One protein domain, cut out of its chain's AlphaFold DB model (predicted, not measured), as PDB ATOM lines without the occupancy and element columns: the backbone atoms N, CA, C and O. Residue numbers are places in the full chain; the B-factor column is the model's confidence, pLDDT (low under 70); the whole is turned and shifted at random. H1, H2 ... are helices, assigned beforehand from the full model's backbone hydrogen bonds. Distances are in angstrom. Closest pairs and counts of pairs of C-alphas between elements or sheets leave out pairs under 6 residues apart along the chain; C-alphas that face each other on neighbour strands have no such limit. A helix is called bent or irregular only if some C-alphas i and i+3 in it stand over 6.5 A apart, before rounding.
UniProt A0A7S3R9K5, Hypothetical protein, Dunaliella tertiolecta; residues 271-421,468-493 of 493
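AT A GLANCE: This is residues 271 to 421 and 468 to 493 of the 493 residues of the protein "Hypothetical protein" of Dunaliella tertiolecta (UniProt A0A7S3R9K5). The long helix H10 and the two arms of the bent helix H2 run opposite ways side by side; they cover one side of H6, which lies in the middle of the core, while H4 packs on the other side of H6 and H3 bridges from H4 to H2b. At one end H7, H8 and H9 make a small head, which H9 joins to H10; at the opposite end lies H5, touching no helix. The printed part has 177 residues, with ten named helices, H1 to H10 in chain order, and no named strand; it is all helix, mostly crossed. It is compact, with a radius of gyration of the C-alphas of 16.9 A and spans of 59 by 39 by 27 A.

IN THESE COORDINATES: Find C-alpha 468 at (-47.038, -46.986, 38.287); from there H10 runs 34.0 A to C-alpha 490 at (-16.326, -36.458, 28.025). H2, residues 282 to 304, was assigned as one helix by its hydrogen bonds but is bent: C-alphas 290 and 293 are 7.5 A apart. Its arms are H2a, residues 282 to 290, and H2b, residues 293 to 304, 16.2 A long. H6, residues 363 to 377, spans 21.3 A. Look for H1 at residues 271 to 279, beginning at (-32.973, -43.511, 12.550), H3 at 313 to 322, H4 at 334 to 343, H5 at 351 to 358, H7 at 382 to 391, H8 at 397 to 405 and H9 at 408 to 417. H5 is irregular, with C-alphas 353 and 356 8.8 A apart.

HOW THE PARTS SIT: Start at H10: its residues 481 to 489 touch H2a at a shallow tilt of 26 degrees, opposite ways, closest at the C-alphas of Thr 287 and Ile 482, 5.7 A. H6 and H10 only just touch, with 3 pairs of C-alphas within 8 A, the closest those of Ala 374 and Leu 479, 7.1 A. H4 touches residues 369 to 373 of H6, closest at the C-alphas of Ile 340 and Ala 369, 5.8 A. H3 touches H4, C-alphas 317 and 337 being the closest at 6.8 A, and also residues 302 to 303 of H2b, closest at C-alphas 315 and 302, 6.6 A. H1 is close to H4 but not clearly touching, with C-alphas 271 and 343 closest at 5.3 A. H9 touches residues 476 to 480 of H10, closest at C-alphas 410 and 476, 6.6 A. H7 touches H9, closest at C-alphas 389 and 412, 6.6 A, and forms a helical hairpin with H8, closest at C-alphas 386 and 400, 6.9 A. H5 is apart from H4 and H6. Every O i to N i+4 pair is within hydrogen-bond range in H1, H2a, H2b, H3, H4, H6, H7 and H9, against 3 of 5 in H8, 14 of 19 in H10 and 1 of 4 in H5, where 2 of 5 O i to N i+3 pairs are within range.

THE WHOLE: The two C-alphas farthest apart, those of Leu 352 and Glu 398, are 59.4 A from each other. Residues 422 to 467 are not printed, and C-alphas 421 and 468 stand 22.7 A apart across this cut. Of the links that are printed whole, H3 to H4 is long. Residues 468 to 493 have pLDDT under 70.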
ATOM      1  N   PRO A 271     -33.078 -42.882  11.243       91.62
ATOM      2  CA  PRO A 271     -32.973 -43.511  12.550       91.62
ATOM      3  C   PRO A 271     -31.661 -44.278  12.757       91.62
ATOM      4  O   PRO A 271     -31.178 -44.354  13.887       91.62
ATOM      5  N   ASN A 272     -31.047 -44.800  11.691       93.44
ATOM      6  CA  ASN A 272     -29.777 -45.520  11.770       93.44
ATOM      7  C   ASN A 272     -28.581 -44.614  12.067       93.44
ATOM      8  O   ASN A 272     -27.602 -45.096  12.631       93.44
ATOM      9  N   THR A 273     -28.654 -43.314  11.766       94.56
ATOM     10  CA  THR A 273     -27.593 -42.365  12.136       94.56
ATOM     11  C   THR A 273     -27.435 -42.297  13.653       94.56
ATOM     12  O   THR A 273     -26.320 -42.376  14.158       94.56
ATOM     13  N   PHE A 274     -28.545 -42.249  14.398       95.06
ATOM     14  CA  PHE A 274     -28.517 -42.337  15.863       95.06
ATOM     15  C   PHE A 274     -27.899 -43.657  16.336       95.06
ATOM     16  O   PHE A 274     -27.096 -43.677  17.268       95.06
ATOM     17  N   ARG A 275     -28.242 -44.769  15.678       95.81
ATOM     18  CA  ARG A 275     -27.738 -46.089  16.064       95.81
ATOM     19  C   ARG A 275     -26.228 -46.187  15.899       95.81
ATOM     20  O   ARG A 275     -25.541 -46.549  16.845       95.81
ATOM     21  N   ALA A 276     -25.729 -45.813  14.725       96.19
ATOM     22  CA  ALA A 276     -24.312 -45.868  14.398       96.19
ATOM     23  C   ALA A 276     -23.475 -44.910  15.256       96.19
ATOM     24  O   ALA A 276     -22.402 -45.286  15.718       96.19
ATOM     25  N   ASN A 277     -23.972 -43.691  15.488       96.19
ATOM     26  CA  ASN A 277     -23.166 -42.633  16.099       96.19
ATOM     27  C   ASN A 277     -23.285 -42.570  17.626       96.19
ATOM     28  O   ASN A 277     -22.369 -42.078  18.277       96.19
ATOM     29  N   LEU A 278     -24.406 -43.020  18.200       95.44
ATOM     30  CA  LEU A 278     -24.690 -42.866  19.631       95.44
ATOM     31  C   LEU A 278     -24.980 -44.205  20.315       95.44
ATOM     32  O   LEU A 278     -24.364 -44.514  21.335       95.44
ATOM     33  N   LEU A 279     -25.890 -45.015  19.766       96.44
ATOM     34  CA  LEU A 279     -26.351 -46.237  20.440       96.44
ATOM     35  C   LEU A 279     -25.291 -47.347  20.463       96.44
ATOM     36  O   LEU A 279     -25.090 -47.984  21.492       96.44
ATOM     37  N   TYR A 280     -24.624 -47.599  19.335       96.12
ATOM     38  CA  TYR A 280     -23.680 -48.708  19.165       96.12
ATOM     39  C   TYR A 280     -22.259 -48.331  19.581       96.12
ATOM     40  O   TYR A 280     -21.286 -48.596  18.879       96.12
ATOM     41  N   THR A 281     -22.141 -47.715  20.754       97.19
ATOM     42  CA  THR A 281     -20.855 -47.381  21.368       97.19
ATOM     43  C   THR A 281     -20.576 -48.316  22.552       97.19
ATOM     44  O   THR A 281     -21.513 -48.717  23.250       97.19
ATOM     45  N   PRO A 282     -19.306 -48.668  22.843       97.38
ATOM     46  CA  PRO A 282     -18.973 -49.541  23.979       97.38
ATOM     47  C   PRO A 282     -19.481 -49.001  25.323       97.38
ATOM     48  O   PRO A 282     -19.886 -49.760  26.204       97.38
ATOM     49  N   CYS A 283     -19.492 -47.673  25.455       96.12
ATOM     50  CA  CYS A 283     -19.995 -46.961  26.619       96.12
ATOM     51  C   CYS A 283     -21.500 -47.207  26.837       96.12
ATOM     52  O   CYS A 283     -21.930 -47.601  27.930       96.12
ATOM     53  N   ILE A 284     -22.304 -47.044  25.782       96.44
ATOM     54  CA  ILE A 284     -23.748 -47.280  25.838       96.44
ATOM     55  C   ILE A 284     -24.076 -48.778  25.947       96.44
ATOM     56  O   ILE A 284     -25.015 -49.127  26.657       96.44
ATOM     57  N   ASP A 285     -23.281 -49.689  25.375       97.00
ATOM     58  CA  ASP A 285     -23.463 -51.137  25.591       97.00
ATOM     59  C   ASP A 285     -23.250 -51.527  27.064       97.00
ATOM     60  O   ASP A 285     -24.126 -52.125  27.696       97.00
ATOM     61  N   ALA A 286     -22.119 -51.130  27.662       96.38
ATOM     62  CA  ALA A 286     -21.822 -51.403  29.072       96.38
ATOM     63  C   ALA A 286     -22.897 -50.825  30.005       96.38
ATOM     64  O   ALA A 286     -23.279 -51.423  31.018       96.38
ATOM     65  N   THR A 287     -23.419 -49.663  29.631       96.06
ATOM     66  CA  THR A 287     -24.577 -49.050  30.262       96.06
ATOM     67  C   THR A 287     -25.807 -49.941  30.149       96.06
ATOM     68  O   THR A 287     -26.310 -50.450  31.151       96.06
ATOM     69  N   LEU A 288     -26.286 -50.188  28.934       96.44
ATOM     70  CA  LEU A 288     -27.519 -50.929  28.703       96.44
ATOM     71  C   LEU A 288     -27.475 -52.316  29.338       96.44
ATOM     72  O   LEU A 288     -28.469 -52.722  29.931       96.44
ATOM     73  N   ARG A 289     -26.328 -53.007  29.347       97.00
ATOM     74  CA  ARG A 289     -26.176 -54.304  30.030       97.00
ATOM     75  C   ARG A 289     -26.434 -54.237  31.529       97.00
ATOM     76  O   ARG A 289     -27.159 -55.080  32.056       97.00
ATOM     77  N   ARG A 290     -25.879 -53.241  32.226       96.50
ATOM     78  CA  ARG A 290     -26.130 -53.051  33.668       96.50
ATOM     79  C   ARG A 290     -27.591 -52.669  33.931       96.50
ATOM     80  O   ARG A 290     -28.174 -53.096  34.925       96.50
ATOM     81  N   ALA A 291     -28.190 -51.904  33.022       95.69
ATOM     82  CA  ALA A 291     -29.556 -51.398  33.120       95.69
ATOM     83  C   ALA A 291     -30.635 -52.400  32.637       95.69
ATOM     84  O   ALA A 291     -31.818 -52.262  32.965       95.69
ATOM     85  N   ALA A 292     -30.245 -53.424  31.875       96.44
ATOM     86  CA  ALA A 292     -31.148 -54.297  31.130       96.44
ATOM     87  C   ALA A 292     -32.213 -55.000  31.988       96.44
ATOM     88  O   ALA A 292     -33.386 -54.937  31.605       96.44
ATOM     89  N   PRO A 293     -31.904 -55.627  33.147       97.25
ATOM     90  CA  PRO A 293     -32.918 -56.342  33.935       97.25
ATOM     91  C   PRO A 293     -34.115 -55.462  34.312       97.25
ATOM     92  O   PRO A 293     -35.269 -55.894  34.341       97.25
ATOM     93  N   MET A 294     -33.831 -54.194  34.569       96.12
ATOM     94  CA  MET A 294     -34.806 -53.199  34.957       96.12
ATOM     95  C   MET A 294     -35.584 -52.648  33.762       96.12
ATOM     96  O   MET A 294     -36.800 -52.515  33.881       96.12
ATOM     97  N   LEU A 295     -34.929 -52.410  32.616       96.69
ATOM     98  CA  LEU A 295     -35.607 -52.073  31.351       96.69
ATOM     99  C   LEU A 295     -36.610 -53.141  30.954       96.69
ATOM    100  O   LEU A 295     -37.758 -52.823  30.657       96.69
ATOM    101  N   TYR A 296     -36.196 -54.407  31.002       97.31
ATOM    102  CA  TYR A 296     -37.081 -55.523  30.697       97.31
ATOM    103  C   TYR A 296     -38.271 -55.570  31.653       97.31
ATOM    104  O   TYR A 296     -39.405 -55.749  31.216       97.31
ATOM    105  N   ALA A 297     -38.044 -55.369  32.954       96.12
ATOM    106  CA  ALA A 297     -39.130 -55.342  33.928       96.12
ATOM    107  C   ALA A 297     -40.087 -54.155  33.716       96.12
ATOM    108  O   ALA A 297     -41.291 -54.291  33.933       96.12
ATOM    109  N   LEU A 298     -39.557 -53.003  33.306       95.88
ATOM    110  CA  LEU A 298     -40.322 -51.798  33.009       95.88
ATOM    111  C   LEU A 298     -41.195 -51.991  31.761       95.88
ATOM    112  O   LEU A 298     -42.407 -51.782  31.827       95.88
ATOM    113  N   HIS A 299     -40.602 -52.472  30.667       97.19
ATOM    114  CA  HIS A 299     -41.305 -52.816  29.429       97.19
ATOM    115  C   HIS A 299     -42.400 -53.854  29.678       97.19
ATOM    116  O   HIS A 299     -43.561 -53.623  29.337       97.19
ATOM    117  N   ALA A 300     -42.068 -54.952  30.365       96.25
ATOM    118  CA  ALA A 300     -43.027 -56.000  30.695       96.25
ATOM    119  C   ALA A 300     -44.193 -55.464  31.537       96.25
ATOM    120  O   ALA A 300     -45.343 -55.819  31.290       96.25
ATOM    121  N   SER A 301     -43.922 -54.578  32.498       94.88
ATOM    122  CA  SER A 301     -44.964 -53.948  33.312       94.88
ATOM    123  C   SER A 301     -45.855 -53.008  32.496       94.88
ATOM    124  O   SER A 301     -47.070 -53.008  32.697       94.88
ATOM    125  N   ALA A 302     -45.282 -52.232  31.572       94.44
ATOM    126  CA  ALA A 302     -46.037 -51.348  30.684       94.44
ATOM    127  C   ALA A 302     -46.900 -52.132  29.676       94.44
ATOM    128  O   ALA A 302     -47.984 -51.689  29.304       94.44
ATOM    129  N   CYS A 303     -46.460 -53.327  29.276       94.62
ATOM    130  CA  CYS A 303     -47.226 -54.219  28.405       94.62
ATOM    131  C   CYS A 303     -48.296 -55.031  29.165       94.62
ATOM    132  O   CYS A 303     -49.376 -55.308  28.634       94.62
ATOM    133  N   ALA A 304     -48.030 -55.396  30.425       92.06
ATOM    134  CA  ALA A 304     -48.917 -56.229  31.238       92.06
ATOM    135  C   ALA A 304     -50.291 -55.587  31.478       92.06
ATOM    136  O   ALA A 304     -51.300 -56.295  31.459       92.06
ATOM    137  N   SER A 305     -50.351 -54.260  31.636       84.19
ATOM    138  CA  SER A 305     -51.614 -53.519  31.788       84.19
ATOM    139  C   SER A 305     -52.556 -53.699  30.592       84.19
ATOM    140  O   SER A 305     -53.773 -53.611  30.742       84.19
ATOM    141  N   ARG A 306     -52.004 -54.020  29.415       86.25
ATOM    142  CA  ARG A 306     -52.728 -54.140  28.142       86.25
ATOM    143  C   ARG A 306     -52.778 -55.571  27.601       86.25
ATOM    144  O   ARG A 306     -53.369 -55.798  26.551       86.25
ATOM    145  N   ARG A 307     -52.207 -56.545  28.327       91.12
ATOM    146  CA  ARG A 307     -52.108 -57.965  27.924       91.12
ATOM    147  C   ARG A 307     -51.434 -58.159  26.558       91.12
ATOM    148  O   ARG A 307     -51.776 -59.085  25.824       91.12
ATOM    149  N   THR A 308     -50.483 -57.295  26.217       92.06
ATOM    150  CA  THR A 308     -49.685 -57.387  24.988       92.06
ATOM    151  C   THR A 308     -48.246 -57.781  25.319       92.06
ATOM    152  O   THR A 308     -47.827 -57.738  26.470       92.06
ATOM    153  N   THR A 309     -47.476 -58.185  24.311       93.94
ATOM    154  CA  THR A 309     -46.011 -58.339  24.411       93.94
ATOM    155  C   THR A 309     -45.258 -57.156  23.798       93.94
ATOM    156  O   THR A 309     -44.038 -57.097  23.891       93.94
ATOM    157  N   PHE A 310     -45.986 -56.233  23.166       94.38
ATOM    158  CA  PHE A 310     -45.463 -55.036  22.515       94.38
ATOM    159  C   PHE A 310     -46.056 -53.806  23.183       94.38
ATOM    160  O   PHE A 310     -47.261 -53.770  23.472       94.38
ATOM    161  N   LEU A 311     -45.214 -52.802  23.404       95.06
ATOM    162  CA  LEU A 311     -45.628 -51.531  23.969       95.06
ATOM    163  C   LEU A 311     -46.156 -50.649  22.839       95.06
ATOM    164  O   LEU A 311     -45.393 -50.192  21.996       95.06
ATOM    165  N   LYS A 312     -47.470 -50.439  22.804       93.00
ATOM    166  CA  LYS A 312     -48.124 -49.537  21.843       93.00
ATOM    167  C   LYS A 312     -47.821 -48.073  22.156       93.00
ATOM    168  O   LYS A 312     -47.504 -47.752  23.301       93.00
ATOM    169  N   LEU A 313     -48.018 -47.191  21.173       92.31
ATOM    170  CA  LEU A 313     -47.772 -45.751  21.313       92.31
ATOM    171  C   LEU A 313     -48.477 -45.145  22.533       92.31
ATOM    172  O   LEU A 313     -47.826 -44.500  23.344       92.31
ATOM    173  N   ASP A 314     -49.771 -45.412  22.724       91.69
ATOM    174  CA  ASP A 314     -50.513 -44.852  23.863       91.69
ATOM    175  C   ASP A 314     -49.913 -45.298  25.208       91.69
ATOM    176  O   ASP A 314     -49.828 -44.513  26.147       91.69
ATOM    177  N   GLY A 315     -49.447 -46.551  25.294       93.50
ATOM    178  CA  GLY A 315     -48.776 -47.073  26.486       93.50
ATOM    179  C   GLY A 315     -47.379 -46.483  26.690       93.50
ATOM    180  O   GLY A 315     -46.958 -46.293  27.826       93.50
ATOM    181  N   TRP A 316     -46.667 -46.169  25.607       95.62
ATOM    182  CA  TRP A 316     -45.393 -45.455  25.652       95.62
ATOM    183  C   TRP A 316     -45.562 -44.020  26.166       95.62
ATOM    184  O   TRP A 316     -44.856 -43.617  27.088       95.62
ATOM    185  N   ILE A 317     -46.543 -43.277  25.645       94.44
ATOM    186  CA  ILE A 317     -46.862 -41.924  26.119       94.44
ATOM    187  C   ILE A 317     -47.294 -41.950  27.591       94.44
ATOM    188  O   ILE A 317     -46.760 -41.189  28.396       94.44
ATOM    189  N   GLU A 318     -48.197 -42.864  27.966       93.88
ATOM    190  CA  GLU A 318     -48.659 -43.033  29.350       93.88
ATOM    191  C   GLU A 318     -47.500 -43.356  30.304       93.88
ATOM    192  O   GLU A 318     -47.438 -42.824  31.416       93.88
ATOM    193  N   LEU A 319     -46.556 -44.199  29.873       95.12
ATOM    194  CA  LEU A 319     -45.349 -44.517  30.632       95.12
ATOM    195  C   LEU A 319     -44.490 -43.266  30.857       95.12
ATOM    196  O   LEU A 319     -44.106 -42.994  31.995       95.12
ATOM    197  N   LEU A 320     -44.204 -42.491  29.809       94.75
ATOM    198  CA  LEU A 320     -43.377 -41.288  29.929       94.75
ATOM    199  C   LEU A 320     -44.044 -40.197  30.775       94.75
ATOM    200  O   LEU A 320     -43.385 -39.590  31.621       94.75
ATOM    201  N   GLN A 321     -45.352 -39.984  30.607       92.62
ATOM    202  CA  GLN A 321     -46.145 -39.087  31.457       92.62
ATOM    203  C   GLN A 321     -46.128 -39.553  32.910       92.62
ATOM    204  O   GLN A 321     -45.875 -38.770  33.827       92.62
ATOM    205  N   SER A 322     -46.332 -40.853  33.132       90.50
ATOM    206  CA  SER A 322     -46.250 -41.447  34.460       90.50
ATOM    207  C   SER A 322     -44.882 -41.216  35.076       90.50
ATOM    208  O   SER A 322     -44.805 -40.945  36.267       90.50
ATOM    209  N   CYS A 323     -43.808 -41.269  34.302       89.12
ATOM    210  CA  CYS A 323     -42.459 -41.004  34.781       89.12
ATOM    211  C   CYS A 323     -42.118 -39.513  34.922       89.12
ATOM    212  O   CYS A 323     -41.028 -39.206  35.397       89.12
ATOM    213  N   GLY A 324     -43.026 -38.601  34.561       88.00
ATOM    214  CA  GLY A 324     -42.777 -37.160  34.576       88.00
ATOM    215  C   GLY A 324     -41.757 -36.715  33.528       88.00
ATOM    216  O   GLY A 324     -41.178 -35.650  33.677       88.00
ATOM    217  N   VAL A 325     -41.512 -37.540  32.504       91.50
ATOM    218  CA  VAL A 325     -40.595 -37.226  31.400       91.50
ATOM    219  C   VAL A 325     -41.267 -36.285  30.410       91.50
ATOM    220  O   VAL A 325     -40.654 -35.329  29.956       91.50
ATOM    221  N   ILE A 326     -42.539 -36.535  30.090       92.25
ATOM    222  CA  ILE A 326     -43.332 -35.600  29.289       92.25
ATOM    223  C   ILE A 326     -43.820 -34.484  30.208       92.25
ATOM    224  O   ILE A 326     -44.547 -34.742  31.172       92.25
ATOM    225  N   GLY A 327     -43.453 -33.245  29.893       84.94
ATOM    226  CA  GLY A 327     -43.862 -32.079  30.664       84.94
ATOM    227  C   GLY A 327     -43.140 -30.808  30.239       84.94
ATOM    228  O   GLY A 327     -42.019 -30.850  29.738       84.94
ATOM    229  N   PHE A 328     -43.779 -29.662  30.489       78.81
ATOM    230  CA  PHE A 328     -43.266 -28.344  30.099       78.81
ATOM    231  C   PHE A 328     -41.843 -28.076  30.615       78.81
ATOM    232  O   PHE A 328     -41.029 -27.496  29.912       78.81
ATOM    233  N   HIS A 329     -41.530 -28.539  31.826       78.94
ATOM    234  CA  HIS A 329     -40.239 -28.286  32.467       78.94
ATOM    235  C   HIS A 329     -39.115 -29.233  32.032       78.94
ATOM    236  O   HIS A 329     -37.953 -28.938  32.288       78.94
ATOM    237  N   VAL A 330     -39.451 -30.372  31.422       82.31
ATOM    238  CA  VAL A 330     -38.473 -31.395  31.015       82.31
ATOM    239  C   VAL A 330     -38.089 -31.247  29.541       82.31
ATOM    240  O   VAL A 330     -37.051 -31.740  29.128       82.31
ATOM    241  N   GLY A 331     -38.906 -30.543  28.752       82.94
ATOM    242  CA  GLY A 331     -38.622 -30.254  27.345       82.94
ATOM    243  C   GLY A 331     -39.046 -31.355  26.372       82.94
ATOM    244  O   GLY A 331     -39.042 -31.118  25.173       82.94
ATOM    245  N   VAL A 332     -39.487 -32.522  26.856       92.44
ATOM    246  CA  VAL A 332     -40.016 -33.589  25.994       92.44
ATOM    247  C   VAL A 332     -41.518 -33.395  25.790       92.44
ATOM    248  O   VAL A 332     -42.317 -33.519  26.728       92.44
ATOM    249  N   SER A 333     -41.914 -33.112  24.551       92.62
ATOM    250  CA  SER A 333     -43.316 -33.011  24.150       92.62
ATOM    251  C   SER A 333     -43.901 -34.374  23.745       92.62
ATOM    252  O   SER A 333     -43.195 -35.369  23.565       92.62
ATOM    253  N   ILE A 334     -45.229 -34.450  23.598       92.06
ATOM    254  CA  ILE A 334     -45.887 -35.665  23.088       92.06
ATOM    255  C   ILE A 334     -45.486 -35.938  21.619       92.06
ATOM    256  O   ILE A 334     -45.213 -37.100  21.306       92.06
ATOM    257  N   PRO A 335     -45.407 -34.933  20.719       90.38
ATOM    258  CA  PRO A 335     -44.822 -35.116  19.389       90.38
ATOM    259  C   PRO A 335     -43.410 -35.716  19.409       90.38
ATOM    260  O   PRO A 335     -43.167 -36.676  18.678       90.38
ATOM    261  N   ASP A 336     -42.521 -35.246  20.291       92.38
ATOM    262  CA  ASP A 336     -41.156 -35.786  20.403       92.38
ATOM    263  C   ASP A 336     -41.174 -37.258  20.810       92.38
ATOM    264  O   ASP A 336     -40.530 -38.106  20.192       92.38
ATOM    265  N   ALA A 337     -41.974 -37.589  21.824       94.38
ATOM    266  CA  ALA A 337     -42.127 -38.959  22.286       94.38
ATOM    267  C   ALA A 337     -42.688 -39.887  21.193       94.38
ATOM    268  O   ALA A 337     -42.266 -41.043  21.096       94.38
ATOM    269  N   ALA A 338     -43.614 -39.399  20.365       92.00
ATOM    270  CA  ALA A 338     -44.144 -40.145  19.228       92.00
ATOM    271  C   ALA A 338     -43.096 -40.316  18.115       92.00
ATOM    272  O   ALA A 338     -42.941 -41.416  17.583       92.00
ATOM    273  N   SER A 339     -42.321 -39.274  17.811       91.12
ATOM    274  CA  SER A 339     -41.210 -39.348  16.856       91.12
ATOM    275  C   SER A 339     -40.148 -40.366  17.295       91.12
ATOM    276  O   SER A 339     -39.735 -41.226  16.507       91.12
ATOM    277  N   ILE A 340     -39.788 -40.363  18.585       94.75
ATOM    278  CA  ILE A 340     -38.898 -41.361  19.194       94.75
ATOM    279  C   ILE A 340     -39.472 -42.767  19.040       94.75
ATOM    280  O   ILE A 340     -38.759 -43.671  18.615       94.75
ATOM    281  N   PHE A 341     -40.760 -42.951  19.338       94.31
ATOM    282  CA  PHE A 341     -41.424 -44.241  19.179       94.31
ATOM    283  C   PHE A 341     -41.293 -44.773  17.747       94.31
ATOM    284  O   PHE A 341     -40.923 -45.930  17.564       94.31
ATOM    285  N   SER A 342     -41.549 -43.940  16.730       91.56
ATOM    286  CA  SER A 342     -41.403 -44.366  15.330       91.56
ATOM    287  C   SER A 342     -39.958 -44.703  14.982       91.56
ATOM    288  O   SER A 342     -39.696 -45.692  14.300       91.56
ATOM    289  N   SER A 343     -39.022 -43.862  15.419       92.88
ATOM    290  CA  SER A 343     -37.609 -43.973  15.053       92.88
ATOM    291  C   SER A 343     -36.915 -45.150  15.739       92.88
ATOM    292  O   SER A 343     -35.928 -45.665  15.225       92.88
ATOM    293  N   SER A 344     -37.440 -45.615  16.872       95.31
ATOM    294  CA  SER A 344     -36.857 -46.718  17.639       95.31
ATOM    295  C   SER A 344     -37.231 -48.116  17.167       95.31
ATOM    296  O   SER A 344     -36.715 -49.086  17.710       95.31
ATOM    297  N   GLN A 345     -38.100 -48.256  16.167       92.44
ATOM    298  CA  GLN A 345     -38.452 -49.569  15.627       92.44
ATOM    299  C   GLN A 345     -37.270 -50.142  14.825       92.44
ATOM    300  O   GLN A 345     -36.899 -49.614  13.772       92.44
ATOM    301  N   LEU A 346     -36.663 -51.219  15.326       85.75
ATOM    302  CA  LEU A 346     -35.464 -51.853  14.763       85.75
ATOM    303  C   LEU A 346     -35.770 -52.851  13.641       85.75
ATOM    304  O   LEU A 346     -34.878 -53.258  12.896       85.75
ATOM    305  N   LEU A 347     -37.018 -53.302  13.530       74.62
ATOM    306  CA  LEU A 347     -37.341 -54.510  12.783       74.62
ATOM    307  C   LEU A 347     -37.916 -54.229  11.396       74.62
ATOM    308  O   LEU A 347     -38.926 -53.543  11.230       74.62
ATOM    309  N   VAL A 348     -37.337 -54.897  10.397       75.06
ATOM    310  CA  VAL A 348     -37.976 -55.093   9.094       75.06
ATOM    311  C   VAL A 348     -38.984 -56.229   9.242       75.06
ATOM    312  O   VAL A 348     -38.623 -57.395   9.402       75.06
ATOM    313  N   VAL A 349     -40.264 -55.878   9.231       80.69
ATOM    314  CA  VAL A 349     -41.368 -56.820   9.412       80.69
ATOM    315  C   VAL A 349     -42.254 -56.797   8.177       80.69
ATOM    316  O   VAL A 349     -42.569 -55.732   7.653       80.69
ATOM    317  N   ASP A 350     -42.691 -57.978   7.743       85.75
ATOM    318  CA  ASP A 350     -43.792 -58.115   6.791       85.75
ATOM    319  C   ASP A 350     -45.092 -57.603   7.444       85.75
ATOM    320  O   ASP A 350     -45.738 -58.315   8.222       85.75
ATOM    321  N   GLU A 351     -45.444 -56.347   7.153       85.38
ATOM    322  CA  GLU A 351     -46.636 -55.654   7.662       85.38
ATOM    323  C   GLU A 351     -47.925 -56.433   7.433       85.38
ATOM    324  O   GLU A 351     -48.808 -56.418   8.287       85.38
ATOM    325  N   LEU A 352     -48.023 -57.162   6.320       85.00
ATOM    326  CA  LEU A 352     -49.232 -57.904   5.981       85.00
ATOM    327  C   LEU A 352     -49.431 -59.094   6.921       85.00
ATOM    328  O   LEU A 352     -50.553 -59.391   7.326       85.00
ATOM    329  N   LYS A 353     -48.341 -59.777   7.291       86.38
ATOM    330  CA  LYS A 353     -48.400 -60.951   8.176       86.38
ATOM    331  C   LYS A 353     -48.378 -60.590   9.657       86.38
ATOM    332  O   LYS A 353     -48.938 -61.316  10.478       86.38
ATOM    333  N   HIS A 354     -47.709 -59.498  10.010       86.00
ATOM    334  CA  HIS A 354     -47.369 -59.175  11.394       86.00
ATOM    335  C   HIS A 354     -47.632 -57.701  11.729       86.00
ATOM    336  O   HIS A 354     -46.851 -57.082  12.449       86.00
ATOM    337  N   HIS A 355     -48.748 -57.146  11.245       82.62
ATOM    338  CA  HIS A 355     -49.129 -55.743  11.461       82.62
ATOM    339  C   HIS A 355     -49.043 -55.302  12.931       82.62
ATOM    340  O   HIS A 355     -48.539 -54.226  13.228       82.62
ATOM    341  N   TRP A 356     -49.455 -56.154  13.876       82.50
ATOM    342  CA  TRP A 356     -49.420 -55.835  15.306       82.50
ATOM    343  C   TRP A 356     -48.006 -55.548  15.828       82.50
ATOM    344  O   TRP A 356     -47.864 -54.836  16.819       82.50
ATOM    345  N   ARG A 357     -46.968 -56.080  15.168       84.88
ATOM    346  CA  ARG A 357     -45.559 -55.867  15.526       84.88
ATOM    347  C   ARG A 357     -45.058 -54.507  15.060       84.88
ATOM    348  O   ARG A 357     -44.190 -53.933  15.692       84.88
ATOM    349  N   VAL A 358     -45.621 -53.990  13.973       84.06
ATOM    350  CA  VAL A 358     -45.255 -52.689  13.388       84.06
ATOM    351  C   VAL A 358     -45.853 -51.534  14.194       84.06
ATOM    352  O   VAL A 358     -45.381 -50.403  14.144       84.06
ATOM    353  N   CYS A 359     -46.872 -51.821  15.002       88.00
ATOM    354  CA  CYS A 359     -47.576 -50.835  15.817       88.00
ATOM    355  C   CYS A 359     -47.090 -50.780  17.277       88.00
ATOM    356  O   CYS A 359     -47.750 -50.159  18.113       88.00
ATOM    357  N   GLY A 360     -45.990 -51.453  17.624       92.25
ATOM    358  CA  GLY A 360     -45.527 -51.547  19.006       92.25
ATOM    359  C   GLY A 360     -44.026 -51.766  19.123       92.25
ATOM    360  O   GLY A 360     -43.416 -52.353  18.241       92.25
ATOM    361  N   LEU A 361     -43.456 -51.315  20.237       95.19
ATOM    362  CA  LEU A 361     -42.056 -51.539  20.578       95.19
ATOM    363  C   LEU A 361     -41.909 -52.896  21.256       95.19
ATOM    364  O   LEU A 361     -42.582 -53.185  22.260       95.19
ATOM    365  N   ASP A 362     -41.012 -53.723  20.735       95.50
ATOM    366  CA  ASP A 362     -40.484 -54.830  21.512       95.50
ATOM    367  C   ASP A 362     -39.536 -54.320  22.614       95.50
ATOM    368  O   ASP A 362     -39.391 -53.118  22.848       95.50
ATOM    369  N   ALA A 363     -38.944 -55.235  23.376       96.25
ATOM    370  CA  ALA A 363     -38.097 -54.836  24.490       96.25
ATOM    371  C   ALA A 363     -36.787 -54.162  24.046       96.25
ATOM    372  O   ALA A 363     -36.288 -53.329  24.794       96.25
ATOM    373  N   LEU A 364     -36.237 -54.503  22.873       96.19
ATOM    374  CA  LEU A 364     -35.022 -53.887  22.329       96.19
ATOM    375  C   LEU A 364     -35.336 -52.515  21.728       96.19
ATOM    376  O   LEU A 364     -34.642 -51.549  22.047       96.19
ATOM    377  N   ASP A 365     -36.430 -52.417  20.965       96.75
ATOM    378  CA  ASP A 365     -36.959 -51.146  20.456       96.75
ATOM    379  C   ASP A 365     -37.191 -50.162  21.617       96.75
ATOM    380  O   ASP A 365     -36.856 -48.978  21.556       96.75
ATOM    381  N   PHE A 366     -37.720 -50.670  22.734       97.69
ATOM    382  CA  PHE A 366     -37.922 -49.895  23.951       97.69
ATOM    383  C   PHE A 366     -36.613 -49.375  24.560       97.69
ATOM    384  O   PHE A 366     -36.568 -48.224  24.990       97.69
ATOM    385  N   MET A 367     -35.539 -50.174  24.588       97.69
ATOM    386  CA  MET A 367     -34.241 -49.702  25.096       97.69
ATOM    387  C   MET A 367     -33.688 -48.566  24.234       97.69
ATOM    388  O   MET A 367     -33.217 -47.563  24.774       97.69
ATOM    389  N   GLU A 368     -33.791 -48.692  22.907       97.62
ATOM    390  CA  GLU A 368     -33.410 -47.622  21.984       97.62
ATOM    391  C   GLU A 368     -34.257 -46.366  22.219       97.62
ATOM    392  O   GLU A 368     -33.712 -45.267  22.319       97.62
ATOM    393  N   ALA A 369     -35.579 -46.514  22.360       97.44
ATOM    394  CA  ALA A 369     -36.483 -45.402  22.660       97.44
ATOM    395  C   ALA A 369     -36.086 -44.662  23.936       97.44
ATOM    396  O   ALA A 369     -36.047 -43.434  23.944       97.44
ATOM    397  N   VAL A 370     -35.712 -45.382  24.994       97.25
ATOM    398  CA  VAL A 370     -35.240 -44.739  26.222       97.25
ATOM    399  C   VAL A 370     -33.901 -44.019  26.020       97.25
ATOM    400  O   VAL A 370     -33.727 -42.922  26.545       97.25
ATOM    401  N   CYS A 371     -32.982 -44.564  25.217       97.00
ATOM    402  CA  CYS A 371     -31.737 -43.864  24.880       97.00
ATOM    403  C   CYS A 371     -32.005 -42.564  24.107       97.00
ATOM    404  O   CYS A 371     -31.411 -41.536  24.417       97.00
ATOM    405  N   ARG A 372     -32.939 -42.576  23.148       96.31
ATOM    406  CA  ARG A 372     -33.343 -41.364  22.415       96.31
ATOM    407  C   ARG A 372     -34.006 -40.332  23.329       96.31
ATOM    408  O   ARG A 372     -33.714 -39.147  23.220       96.31
ATOM    409  N   VAL A 373     -34.846 -40.768  24.271       95.81
ATOM    410  CA  VAL A 373     -35.398 -39.869  25.298       95.81
ATOM    411  C   VAL A 373     -34.273 -39.230  26.107       95.81
ATOM    412  O   VAL A 373     -34.295 -38.022  26.308       95.81
ATOM    413  N   ALA A 374     -33.271 -40.008  26.524       93.81
ATOM    414  CA  ALA A 374     -32.140 -39.479  27.280       93.81
ATOM    415  C   ALA A 374     -31.383 -38.382  26.509       93.81
ATOM    416  O   ALA A 374     -30.986 -37.396  27.119       93.81
ATOM    417  N   THR A 375     -31.266 -38.494  25.179       93.19
ATOM    418  CA  THR A 375     -30.655 -37.434  24.355       93.19
ATOM    419  C   THR A 375     -31.480 -36.152  24.259       93.19
ATOM    420  O   THR A 375     -30.914 -35.108  23.966       93.19
ATOM    421  N   LEU A 376     -32.790 -36.203  24.525       91.81
ATOM    422  CA  LEU A 376     -33.638 -35.006  24.569       91.81
ATOM    423  C   LEU A 376     -33.668 -34.331  25.938       91.81
ATOM    424  O   LEU A 376     -34.067 -33.177  26.029       91.81
ATOM    425  N   LEU A 377     -33.295 -35.042  27.005       89.75
ATOM    426  CA  LEU A 377     -33.358 -34.482  28.351       89.75
ATOM    427  C   LEU A 377     -32.338 -33.350  28.556       89.75
ATOM    428  O   LEU A 377     -32.581 -32.527  29.422       89.75
ATOM    429  N   ASP A 378     -31.245 -33.298  27.785       83.19
ATOM    430  CA  ASP A 378     -30.179 -32.273  27.838       83.19
ATOM    431  C   ASP A 378     -29.935 -31.674  29.241       83.19
ATOM    432  O   ASP A 378     -30.222 -30.502  29.521       83.19
ATOM    433  N   PRO A 379     -29.503 -32.507  30.202       85.50
ATOM    434  CA  PRO A 379     -29.363 -32.048  31.568       85.50
ATOM    435  C   PRO A 379     -28.237 -31.022  31.723       85.50
ATOM    436  O   PRO A 379     -27.170 -31.172  31.131       85.50
ATOM    437  N   PRO A 380     -28.412 -30.025  32.609       89.62
ATOM    438  CA  PRO A 380     -27.382 -29.026  32.846       89.62
ATOM    439  C   PRO A 380     -26.114 -29.647  33.436       89.62
ATOM    440  O   PRO A 380     -26.194 -30.519  34.300       89.62
ATOM    441  N   ALA A 381     -24.947 -29.120  33.061       92.44
ATOM    442  CA  ALA A 381     -23.668 -29.514  33.652       92.44
ATOM    443  C   ALA A 381     -23.708 -29.451  35.192       92.44
ATOM    444  O   ALA A 381     -24.384 -28.601  35.772       92.44
ATOM    445  N   ARG A 382     -22.943 -30.302  35.889       93.31
ATOM    446  CA  ARG A 382     -23.006 -30.432  37.361       93.31
ATOM    447  C   ARG A 382     -22.955 -29.111  38.153       93.31
ATOM    448  O   ARG A 382     -23.761 -28.977  39.076       93.31
ATOM    449  N   PRO A 383     -22.082 -28.131  37.839       94.56
ATOM    450  CA  PRO A 383     -22.087 -26.847  38.545       94.56
ATOM    451  C   PRO A 383     -23.396 -26.074  38.341       94.56
ATOM    452  O   PRO A 383     -23.949 -25.507  39.284       94.56
ATOM    453  N   GLU A 384     -23.929 -26.110  37.122       93.62
ATOM    454  CA  GLU A 384     -25.192 -25.471  36.769       93.62
ATOM    455  C   GLU A 384     -26.384 -26.168  37.423       93.62
ATOM    456  O   GLU A 384     -27.272 -25.524  37.975       93.62
ATOM    457  N   LEU A 385     -26.384 -27.497  37.430       93.50
ATOM    458  CA  LEU A 385     -27.369 -28.306  38.133       93.50
ATOM    459  C   LEU A 385     -27.418 -27.961  39.625       93.50
ATOM    460  O   LEU A 385     -28.499 -27.801  40.192       93.50
ATOM    461  N   GLN A 386     -26.250 -27.807  40.253       94.50
ATOM    462  CA  GLN A 386     -26.135 -27.405  41.651       94.50
ATOM    463  C   GLN A 386     -26.746 -26.018  41.890       94.50
ATOM    464  O   GLN A 386     -27.503 -25.836  42.850       94.50
ATOM    465  N   ARG A 387     -26.448 -25.060  41.000       94.44
ATOM    466  CA  ARG A 387     -27.036 -23.716  41.012       94.44
ATOM    467  C   ARG A 387     -28.560 -23.788  40.906       94.44
ATOM    468  O   ARG A 387     -29.251 -23.267  41.777       94.44
ATOM    469  N   ARG A 388     -29.086 -24.525  39.924       91.44
ATOM    470  CA  ARG A 388     -30.534 -24.669  39.698       91.44
ATOM    471  C   ARG A 388     -31.257 -25.372  40.845       91.44
ATOM    472  O   ARG A 388     -32.352 -24.967  41.228       91.44
ATOM    473  N   LEU A 389     -30.657 -26.402  41.445       92.75
ATOM    474  CA  LEU A 389     -31.224 -27.059  42.629       92.75
ATOM    475  C   LEU A 389     -31.367 -26.075  43.799       92.75
ATOM    476  O   LEU A 389     -32.392 -26.088  44.482       92.75
ATOM    477  N   ARG A 390     -30.371 -25.206  44.005       93.81
ATOM    478  CA  ARG A 390     -30.393 -24.184  45.057       93.81
ATOM    479  C   ARG A 390     -31.412 -23.085  44.767       93.81
ATOM    480  O   ARG A 390     -32.273 -22.818  45.598       93.81
ATOM    481  N   GLU A 391     -31.288 -22.454  43.606       92.69
ATOM    482  CA  GLU A 391     -31.979 -21.206  43.274       92.69
ATOM    483  C   GLU A 391     -33.411 -21.446  42.794       92.69
ATOM    484  O   GLU A 391     -34.328 -20.752  43.218       92.69
ATOM    485  N   CYS A 392     -33.629 -22.455  41.948       85.06
ATOM    486  CA  CYS A 392     -34.929 -22.695  41.317       85.06
ATOM    487  C   CYS A 392     -35.827 -23.599  42.160       85.06
ATOM    488  O   CYS A 392     -37.045 -23.454  42.160       85.06
ATOM    489  N   LEU A 393     -35.223 -24.583  42.831       87.56
ATOM    490  CA  LEU A 393     -35.952 -25.682  43.468       87.56
ATOM    491  C   LEU A 393     -35.904 -25.634  45.002       87.56
ATOM    492  O   LEU A 393     -36.391 -26.567  45.655       87.56
ATOM    493  N   GLY A 394     -35.310 -24.572  45.562       91.38
ATOM    494  CA  GLY A 394     -35.255 -24.301  46.999       91.38
ATOM    495  C   GLY A 394     -34.580 -25.405  47.809       91.38
ATOM    496  O   GLY A 394     -34.955 -25.651  48.956       91.38
ATOM    497  N   VAL A 395     -33.637 -26.142  47.214       93.88
ATOM    498  CA  VAL A 395     -32.924 -27.214  47.911       93.88
ATOM    499  C   VAL A 395     -31.850 -26.594  48.801       93.88
ATOM    500  O   VAL A 395     -31.005 -25.832  48.331       93.88
ATOM    501  N   THR A 396     -31.868 -26.929  50.092       95.50
ATOM    502  CA  THR A 396     -30.892 -26.390  51.046       95.50
ATOM    503  C   THR A 396     -29.468 -26.859  50.707       95.50
ATOM    504  O   THR A 396     -29.301 -27.967  50.182       95.50
ATOM    505  N   PRO A 397     -28.423 -26.059  50.994       94.75
ATOM    506  CA  PRO A 397     -27.038 -26.419  50.687       94.75
ATOM    507  C   PRO A 397     -26.611 -27.795  51.218       94.75
ATOM    508  O   PRO A 397     -25.882 -28.514  50.534       94.75
ATOM    509  N   GLU A 398     -27.108 -28.191  52.391       93.69
ATOM    510  CA  GLU A 398     -26.809 -29.478  53.024       93.69
ATOM    511  C   GLU A 398     -27.397 -30.642  52.216       93.69
ATOM    512  O   GLU A 398     -26.728 -31.645  51.973       93.69
ATOM    513  N   HIS A 399     -28.635 -30.496  51.734       94.19
ATOM    514  CA  HIS A 399     -29.288 -31.515  50.914       94.19
ATOM    515  C   HIS A 399     -28.712 -31.599  49.503       94.19
ATOM    516  O   HIS A 399     -28.718 -32.679  48.911       94.19
ATOM    517  N   ILE A 400     -28.194 -30.494  48.961       94.38
ATOM    518  CA  ILE A 400     -27.548 -30.484  47.646       94.38
ATOM    519  C   ILE A 400     -26.365 -31.451  47.620       94.38
ATOM    520  O   ILE A 400     -26.258 -32.224  46.676       94.38
ATOM    521  N   LEU A 401     -25.509 -31.462  48.647       93.88
ATOM    522  CA  LEU A 401     -24.361 -32.379  48.692       93.88
ATOM    523  C   LEU A 401     -24.813 -33.845  48.654       93.88
ATOM    524  O   LEU A 401     -24.277 -34.634  47.878       93.88
ATOM    525  N   THR A 402     -25.859 -34.183  49.410       94.94
ATOM    526  CA  THR A 402     -26.472 -35.520  49.401       94.94
ATOM    527  C   THR A 402     -27.054 -35.877  48.032       94.94
ATOM    528  O   THR A 402     -26.895 -37.003  47.564       94.94
ATOM    529  N   ILE A 403     -27.706 -34.924  47.360       93.38
ATOM    530  CA  ILE A 403     -28.283 -35.120  46.023       93.38
ATOM    531  C   ILE A 403     -27.182 -35.313  44.972       93.38
ATOM    532  O   ILE A 403     -27.285 -36.225  44.154       93.38
ATOM    533  N   MET A 404     -26.118 -34.506  45.020       93.88
ATOM    534  CA  MET A 404     -24.978 -34.565  44.094       93.88
ATOM    535  C   MET A 404     -24.126 -35.826  44.261       93.88
ATOM    536  O   MET A 404     -23.546 -36.290  43.283       93.88
ATOM    537  N   ALA A 405     -24.069 -36.394  45.469       92.75
ATOM    538  CA  ALA A 405     -23.421 -37.680  45.727       92.75
ATOM    539  C   ALA A 405     -24.263 -38.888  45.272       92.75
ATOM    540  O   ALA A 405     -23.734 -39.992  45.152       92.75
ATOM    541  N   GLY A 406     -25.566 -38.690  45.055       92.44
ATOM    542  CA  GLY A 406     -26.499 -39.715  44.598       92.44
ATOM    543  C   GLY A 406     -26.874 -39.537  43.130       92.44
ATOM    544  O   GLY A 406     -26.037 -39.650  42.241       92.44
ATOM    545  N   ASN A 407     -28.159 -39.254  42.894       87.62
ATOM    546  CA  ASN A 407     -28.767 -39.159  41.565       87.62
ATOM    547  C   ASN A 407     -29.275 -37.730  41.328       87.62
ATOM    548  O   ASN A 407     -30.475 -37.452  41.508       87.62
ATOM    549  N   PRO A 408     -28.373 -36.792  40.991       91.62
ATOM    550  CA  PRO A 408     -28.721 -35.382  40.994       91.62
ATOM    551  C   PRO A 408     -29.692 -35.019  39.872       91.62
ATOM    552  O   PRO A 408     -30.659 -34.297  40.114       91.62
ATOM    553  N   TYR A 409     -29.520 -35.607  38.689       89.88
ATOM    554  CA  TYR A 409     -30.400 -35.393  37.539       89.88
ATOM    555  C   TYR A 409     -31.813 -35.921  37.770       89.88
ATOM    556  O   TYR A 409     -32.783 -35.226  37.482       89.88
ATOM    557  N   TYR A 410     -31.952 -37.105  38.373       86.06
ATOM    558  CA  TYR A 410     -33.265 -37.627  38.750       86.06
ATOM    559  C   TYR A 410     -33.993 -36.673  39.697       86.06
ATOM    560  O   TYR A 410     -35.158 -36.348  39.478       86.06
ATOM    561  N   THR A 411     -33.306 -36.201  40.739       87.94
ATOM    562  CA  THR A 411     -33.915 -35.300  41.726       87.94
ATOM    563  C   THR A 411     -34.298 -33.968  41.091       87.94
ATOM    564  O   THR A 411     -35.356 -33.420  41.400       87.94
ATOM    565  N   TYR A 412     -33.467 -33.471  40.178       90.88
ATOM    566  CA  TYR A 412     -33.745 -32.281  39.389       90.88
ATOM    567  C   TYR A 412     -34.996 -32.446  38.520       90.88
ATOM    568  O   TYR A 412     -35.941 -31.681  38.701       90.88
ATOM    569  N   TYR A 413     -35.076 -33.480  37.677       88.00
ATOM    570  CA  TYR A 413     -36.257 -33.720  36.839       88.00
ATOM    571  C   TYR A 413     -37.511 -34.024  37.650       88.00
ATOM    572  O   TYR A 413     -38.587 -33.534  37.324       88.00
ATOM    573  N   GLN A 414     -37.383 -34.770  38.746       87.62
ATOM    574  CA  GLN A 414     -38.501 -35.035  39.640       87.62
ATOM    575  C   GLN A 414     -39.043 -33.726  40.218       87.62
ATOM    576  O   GLN A 414     -40.244 -33.485  40.169       87.62
ATOM    577  N   LYS A 415     -38.172 -32.862  40.750       87.88
ATOM    578  CA  LYS A 415     -38.582 -31.574  41.320       87.88
ATOM    579  C   LYS A 415     -39.118 -30.606  40.268       87.88
ATOM    580  O   LYS A 415     -40.028 -29.850  40.595       87.88
ATOM    581  N   LEU A 416     -38.595 -30.646  39.042       85.69
ATOM    582  CA  LEU A 416     -39.121 -29.894  37.902       85.69
ATOM    583  C   LEU A 416     -40.522 -30.360  37.499       85.69
ATOM    584  O   LEU A 416     -41.399 -29.530  37.287       85.69
ATOM    585  N   ALA A 417     -40.761 -31.671  37.446       82.75
ATOM    586  CA  ALA A 417     -42.055 -32.235  37.064       82.75
ATOM    587  C   ALA A 417     -43.197 -31.859  38.029       82.75
ATOM    588  O   ALA A 417     -44.361 -31.904  37.642       82.75
ATOM    589  N   PHE A 418     -42.876 -31.480  39.272       82.44
ATOM    590  CA  PHE A 418     -43.846 -31.020  40.274       82.44
ATOM    591  C   PHE A 418     -43.932 -29.494  40.413       82.44
ATOM    592  O   PHE A 418     -44.659 -29.016  41.285       82.44
ATOM    593  N   GLN A 419     -43.213 -28.717  39.594       83.38
ATOM    594  CA  GLN A 419     -43.387 -27.264  39.596       83.38
ATOM    595  C   GLN A 419     -44.768 -26.887  39.032       83.38
ATOM    596  O   GLN A 419     -45.261 -27.532  38.102       83.38
ATOM    597  N   PRO A 420     -45.429 -25.858  39.591       82.00
ATOM    598  CA  PRO A 420     -46.693 -25.372  39.055       82.00
ATOM    599  C   PRO A 420     -46.493 -24.811  37.640       82.00
ATOM    600  O   PRO A 420     -45.478 -24.184  37.358       82.00
ATOM    601  N   HIS A 421     -47.501 -24.942  36.771       73.19
ATOM    602  CA  HIS A 421     -47.445 -24.471  35.374       73.19
ATOM    603  C   HIS A 421     -47.092 -22.983  35.198       73.19
ATOM    604  O   HIS A 421     -46.651 -22.585  34.126       73.19
ATOM    605  N   VAL A 468     -47.658 -48.229  38.766       37.53
ATOM    606  CA  VAL A 468     -47.038 -46.986  38.287       37.53
ATOM    607  C   VAL A 468     -45.930 -46.463  39.215       37.53
ATOM    608  O   VAL A 468     -44.901 -45.993  38.739       37.53
ATOM    609  N   GLN A 469     -46.072 -46.568  40.540       43.25
ATOM    610  CA  GLN A 469     -45.036 -46.119  41.483       43.25
ATOM    611  C   GLN A 469     -43.798 -47.032  41.462       43.25
ATOM    612  O   GLN A 469     -42.669 -46.545  41.513       43.25
ATOM    613  N   ALA A 470     -43.987 -48.344  41.305       41.09
ATOM    614  CA  ALA A 470     -42.882 -49.291  41.138       41.09
ATOM    615  C   ALA A 470     -42.162 -49.113  39.786       41.09
ATOM    616  O   ALA A 470     -40.939 -49.226  39.708       41.09
ATOM    617  N   LEU A 471     -42.918 -48.786  38.734       40.97
ATOM    618  CA  LEU A 471     -42.430 -48.439  37.396       40.97
ATOM    619  C   LEU A 471     -41.539 -47.180  37.439       40.97
ATOM    620  O   LEU A 471     -40.417 -47.193  36.931       40.97
ATOM    621  N   ARG A 472     -41.979 -46.135  38.158       46.03
ATOM    622  CA  ARG A 472     -41.205 -44.900  38.403       46.03
ATOM    623  C   ARG A 472     -39.851 -45.173  39.060       46.03
ATOM    624  O   ARG A 472     -38.838 -44.636  38.619       46.03
ATOM    625  N   HIS A 473     -39.812 -46.031  40.081       49.97
ATOM    626  CA  HIS A 473     -38.565 -46.393  40.768       49.97
ATOM    627  C   HIS A 473     -37.586 -47.200  39.905       49.97
ATOM    628  O   HIS A 473     -36.389 -47.182  40.179       49.97
ATOM    629  N   LYS A 474     -38.065 -47.892  38.868       46.84
ATOM    630  CA  LYS A 474     -37.222 -48.648  37.934       46.84
ATOM    631  C   LYS A 474     -36.696 -47.776  36.798       46.84
ATOM    632  O   LYS A 474     -35.528 -47.865  36.463       46.84
ATOM    633  N   LEU A 475     -37.491 -46.863  36.237       42.91
ATOM    634  CA  LEU A 475     -36.938 -45.913  35.258       42.91
ATOM    635  C   LEU A 475     -35.852 -45.014  35.900       42.91
ATOM    636  O   LEU A 475     -34.866 -44.685  35.249       42.91
ATOM    637  N   ARG A 476     -35.989 -44.707  37.201       52.00
ATOM    638  CA  ARG A 476     -35.008 -43.967  38.019       52.00
ATOM    639  C   ARG A 476     -33.583 -44.506  37.884       52.00
ATOM    640  O   ARG A 476     -32.725 -43.789  37.400       52.00
ATOM    641  N   ALA A 477     -33.347 -45.769  38.233       49.25
ATOM    642  CA  ALA A 477     -31.992 -46.323  38.219       49.25
ATOM    643  C   ALA A 477     -31.403 -46.466  36.801       49.25
ATOM    644  O   ALA A 477     -30.220 -46.759  36.648       49.25
ATOM    645  N   LEU A 478     -32.222 -46.294  35.757       45.25
ATOM    646  CA  LEU A 478     -31.783 -46.417  34.378       45.25
ATOM    647  C   LEU A 478     -31.111 -45.154  33.871       45.25
ATOM    648  O   LEU A 478     -30.019 -45.206  33.309       45.25
ATOM    649  N   LEU A 479     -31.817 -44.038  34.044       51.72
ATOM    650  CA  LEU A 479     -31.360 -42.736  33.595       51.72
ATOM    651  C   LEU A 479     -30.040 -42.410  34.297       51.72
ATOM    652  O   LEU A 479     -29.103 -41.968  33.643       51.72
ATOM    653  N   ASP A 480     -29.919 -42.786  35.573       54.06
ATOM    654  CA  ASP A 480     -28.693 -42.656  36.367       54.06
ATOM    655  C   ASP A 480     -27.492 -43.378  35.734       54.06
ATOM    656  O   ASP A 480     -26.364 -42.885  35.738       54.06
ATOM    657  N   LEU A 481     -27.733 -44.551  35.155       57.62
ATOM    658  CA  LEU A 481     -26.681 -45.392  34.616       57.62
ATOM    659  C   LEU A 481     -26.250 -44.968  33.199       57.62
ATOM    660  O   LEU A 481     -25.060 -45.041  32.875       57.62
ATOM    661  N   ILE A 482     -27.201 -44.499  32.380       47.06
ATOM    662  CA  ILE A 482     -26.940 -43.931  31.044       47.06
ATOM    663  C   ILE A 482     -26.160 -42.627  31.160       47.06
ATOM    664  O   ILE A 482     -25.122 -42.466  30.519       47.06
ATOM    665  N   GLN A 483     -26.600 -41.750  32.054       57.62
ATOM    666  CA  GLN A 483     -25.970 -40.460  32.291       57.62
ATOM    667  C   GLN A 483     -24.522 -40.597  32.779       57.62
ATOM    668  O   GLN A 483     -23.622 -39.970  32.229       57.62
ATOM    669  N   GLY A 484     -24.279 -41.459  33.776       62.09
ATOM    670  CA  GLY A 484     -22.940 -41.634  34.347       62.09
ATOM    671  C   GLY A 484     -21.905 -42.175  33.356       62.09
ATOM    672  O   GLY A 484     -20.708 -42.004  33.562       62.09
ATOM    673  N   SER A 485     -22.351 -42.811  32.275       55.44
ATOM    674  CA  SER A 485     -21.453 -43.360  31.260       55.44
ATOM    675  C   SER A 485     -21.155 -42.333  30.161       55.44
ATOM    676  O   SER A 485     -20.009 -42.230  29.731       55.44
ATOM    677  N   LEU A 486     -22.132 -41.493  29.792       46.69
ATOM    678  CA  LEU A 486     -21.906 -40.345  28.902       46.69
ATOM    679  C   LEU A 486     -20.898 -39.343  29.502       46.69
ATOM    680  O   LEU A 486     -19.967 -38.936  28.816       46.69
ATOM    681  N   GLU A 487     -21.001 -39.032  30.800       54.66
ATOM    682  CA  GLU A 487     -20.047 -38.137  31.491       54.66
ATOM    683  C   GLU A 487     -18.614 -38.704  31.534       54.66
ATOM    684  O   GLU A 487     -17.639 -37.960  31.441       54.66
ATOM    685  N   ALA A 488     -18.465 -40.028  31.654       60.50
ATOM    686  CA  ALA A 488     -17.153 -40.678  31.655       60.50
ATOM    687  C   ALA A 488     -16.452 -40.596  30.285       60.50
ATOM    688  O   ALA A 488     -15.225 -40.656  30.217       60.50
ATOM    689  N   GLN A 489     -17.216 -40.444  29.200       51.78
ATOM    690  CA  GLN A 489     -16.691 -40.300  27.843       51.78
ATOM    691  C   GLN A 489     -16.143 -38.886  27.584       51.78
ATOM    692  O   GLN A 489     -15.102 -38.744  26.945       51.78
ATOM    693  N   GLU A 490     -16.790 -37.851  28.129       52.59
ATOM    694  CA  GLU A 490     -16.326 -36.458  28.025       52.59
ATOM    695  C   GLU A 490     -15.058 -36.181  28.844       52.59
ATOM    696  O   GLU A 490     -14.290 -35.294  28.498       52.59
ATOM    697  N   GLN A 491     -14.812 -36.943  29.914       61.06
ATOM    698  CA  GLN A 491     -13.608 -36.797  30.746       61.06
ATOM    699  C   GLN A 491     -12.403 -37.605  30.237       61.06
ATOM    700  O   GLN A 491     -11.289 -37.408  30.720       61.06
ATOM    701  N   GLY A 492     -12.625 -38.542  29.310       53.31
ATOM    702  CA  GLY A 492     -11.593 -39.409  28.727       53.31
ATOM    703  C   GLY A 492     -11.125 -39.003  27.325       53.31
ATOM    704  O   GLY A 492     -10.293 -39.708  26.754       53.31
ATOM    705  N   SER A 493     -11.664 -37.908  26.783       38.81
ATOM    706  CA  SER A 493     -11.304 -37.289  25.497       38.81
ATOM    707  C   SER A 493     -10.609 -35.958  25.758       38.81
ATOM    708  O   SER A 493      -9.683 -35.616  24.991       38.81
TER     709      SER A 493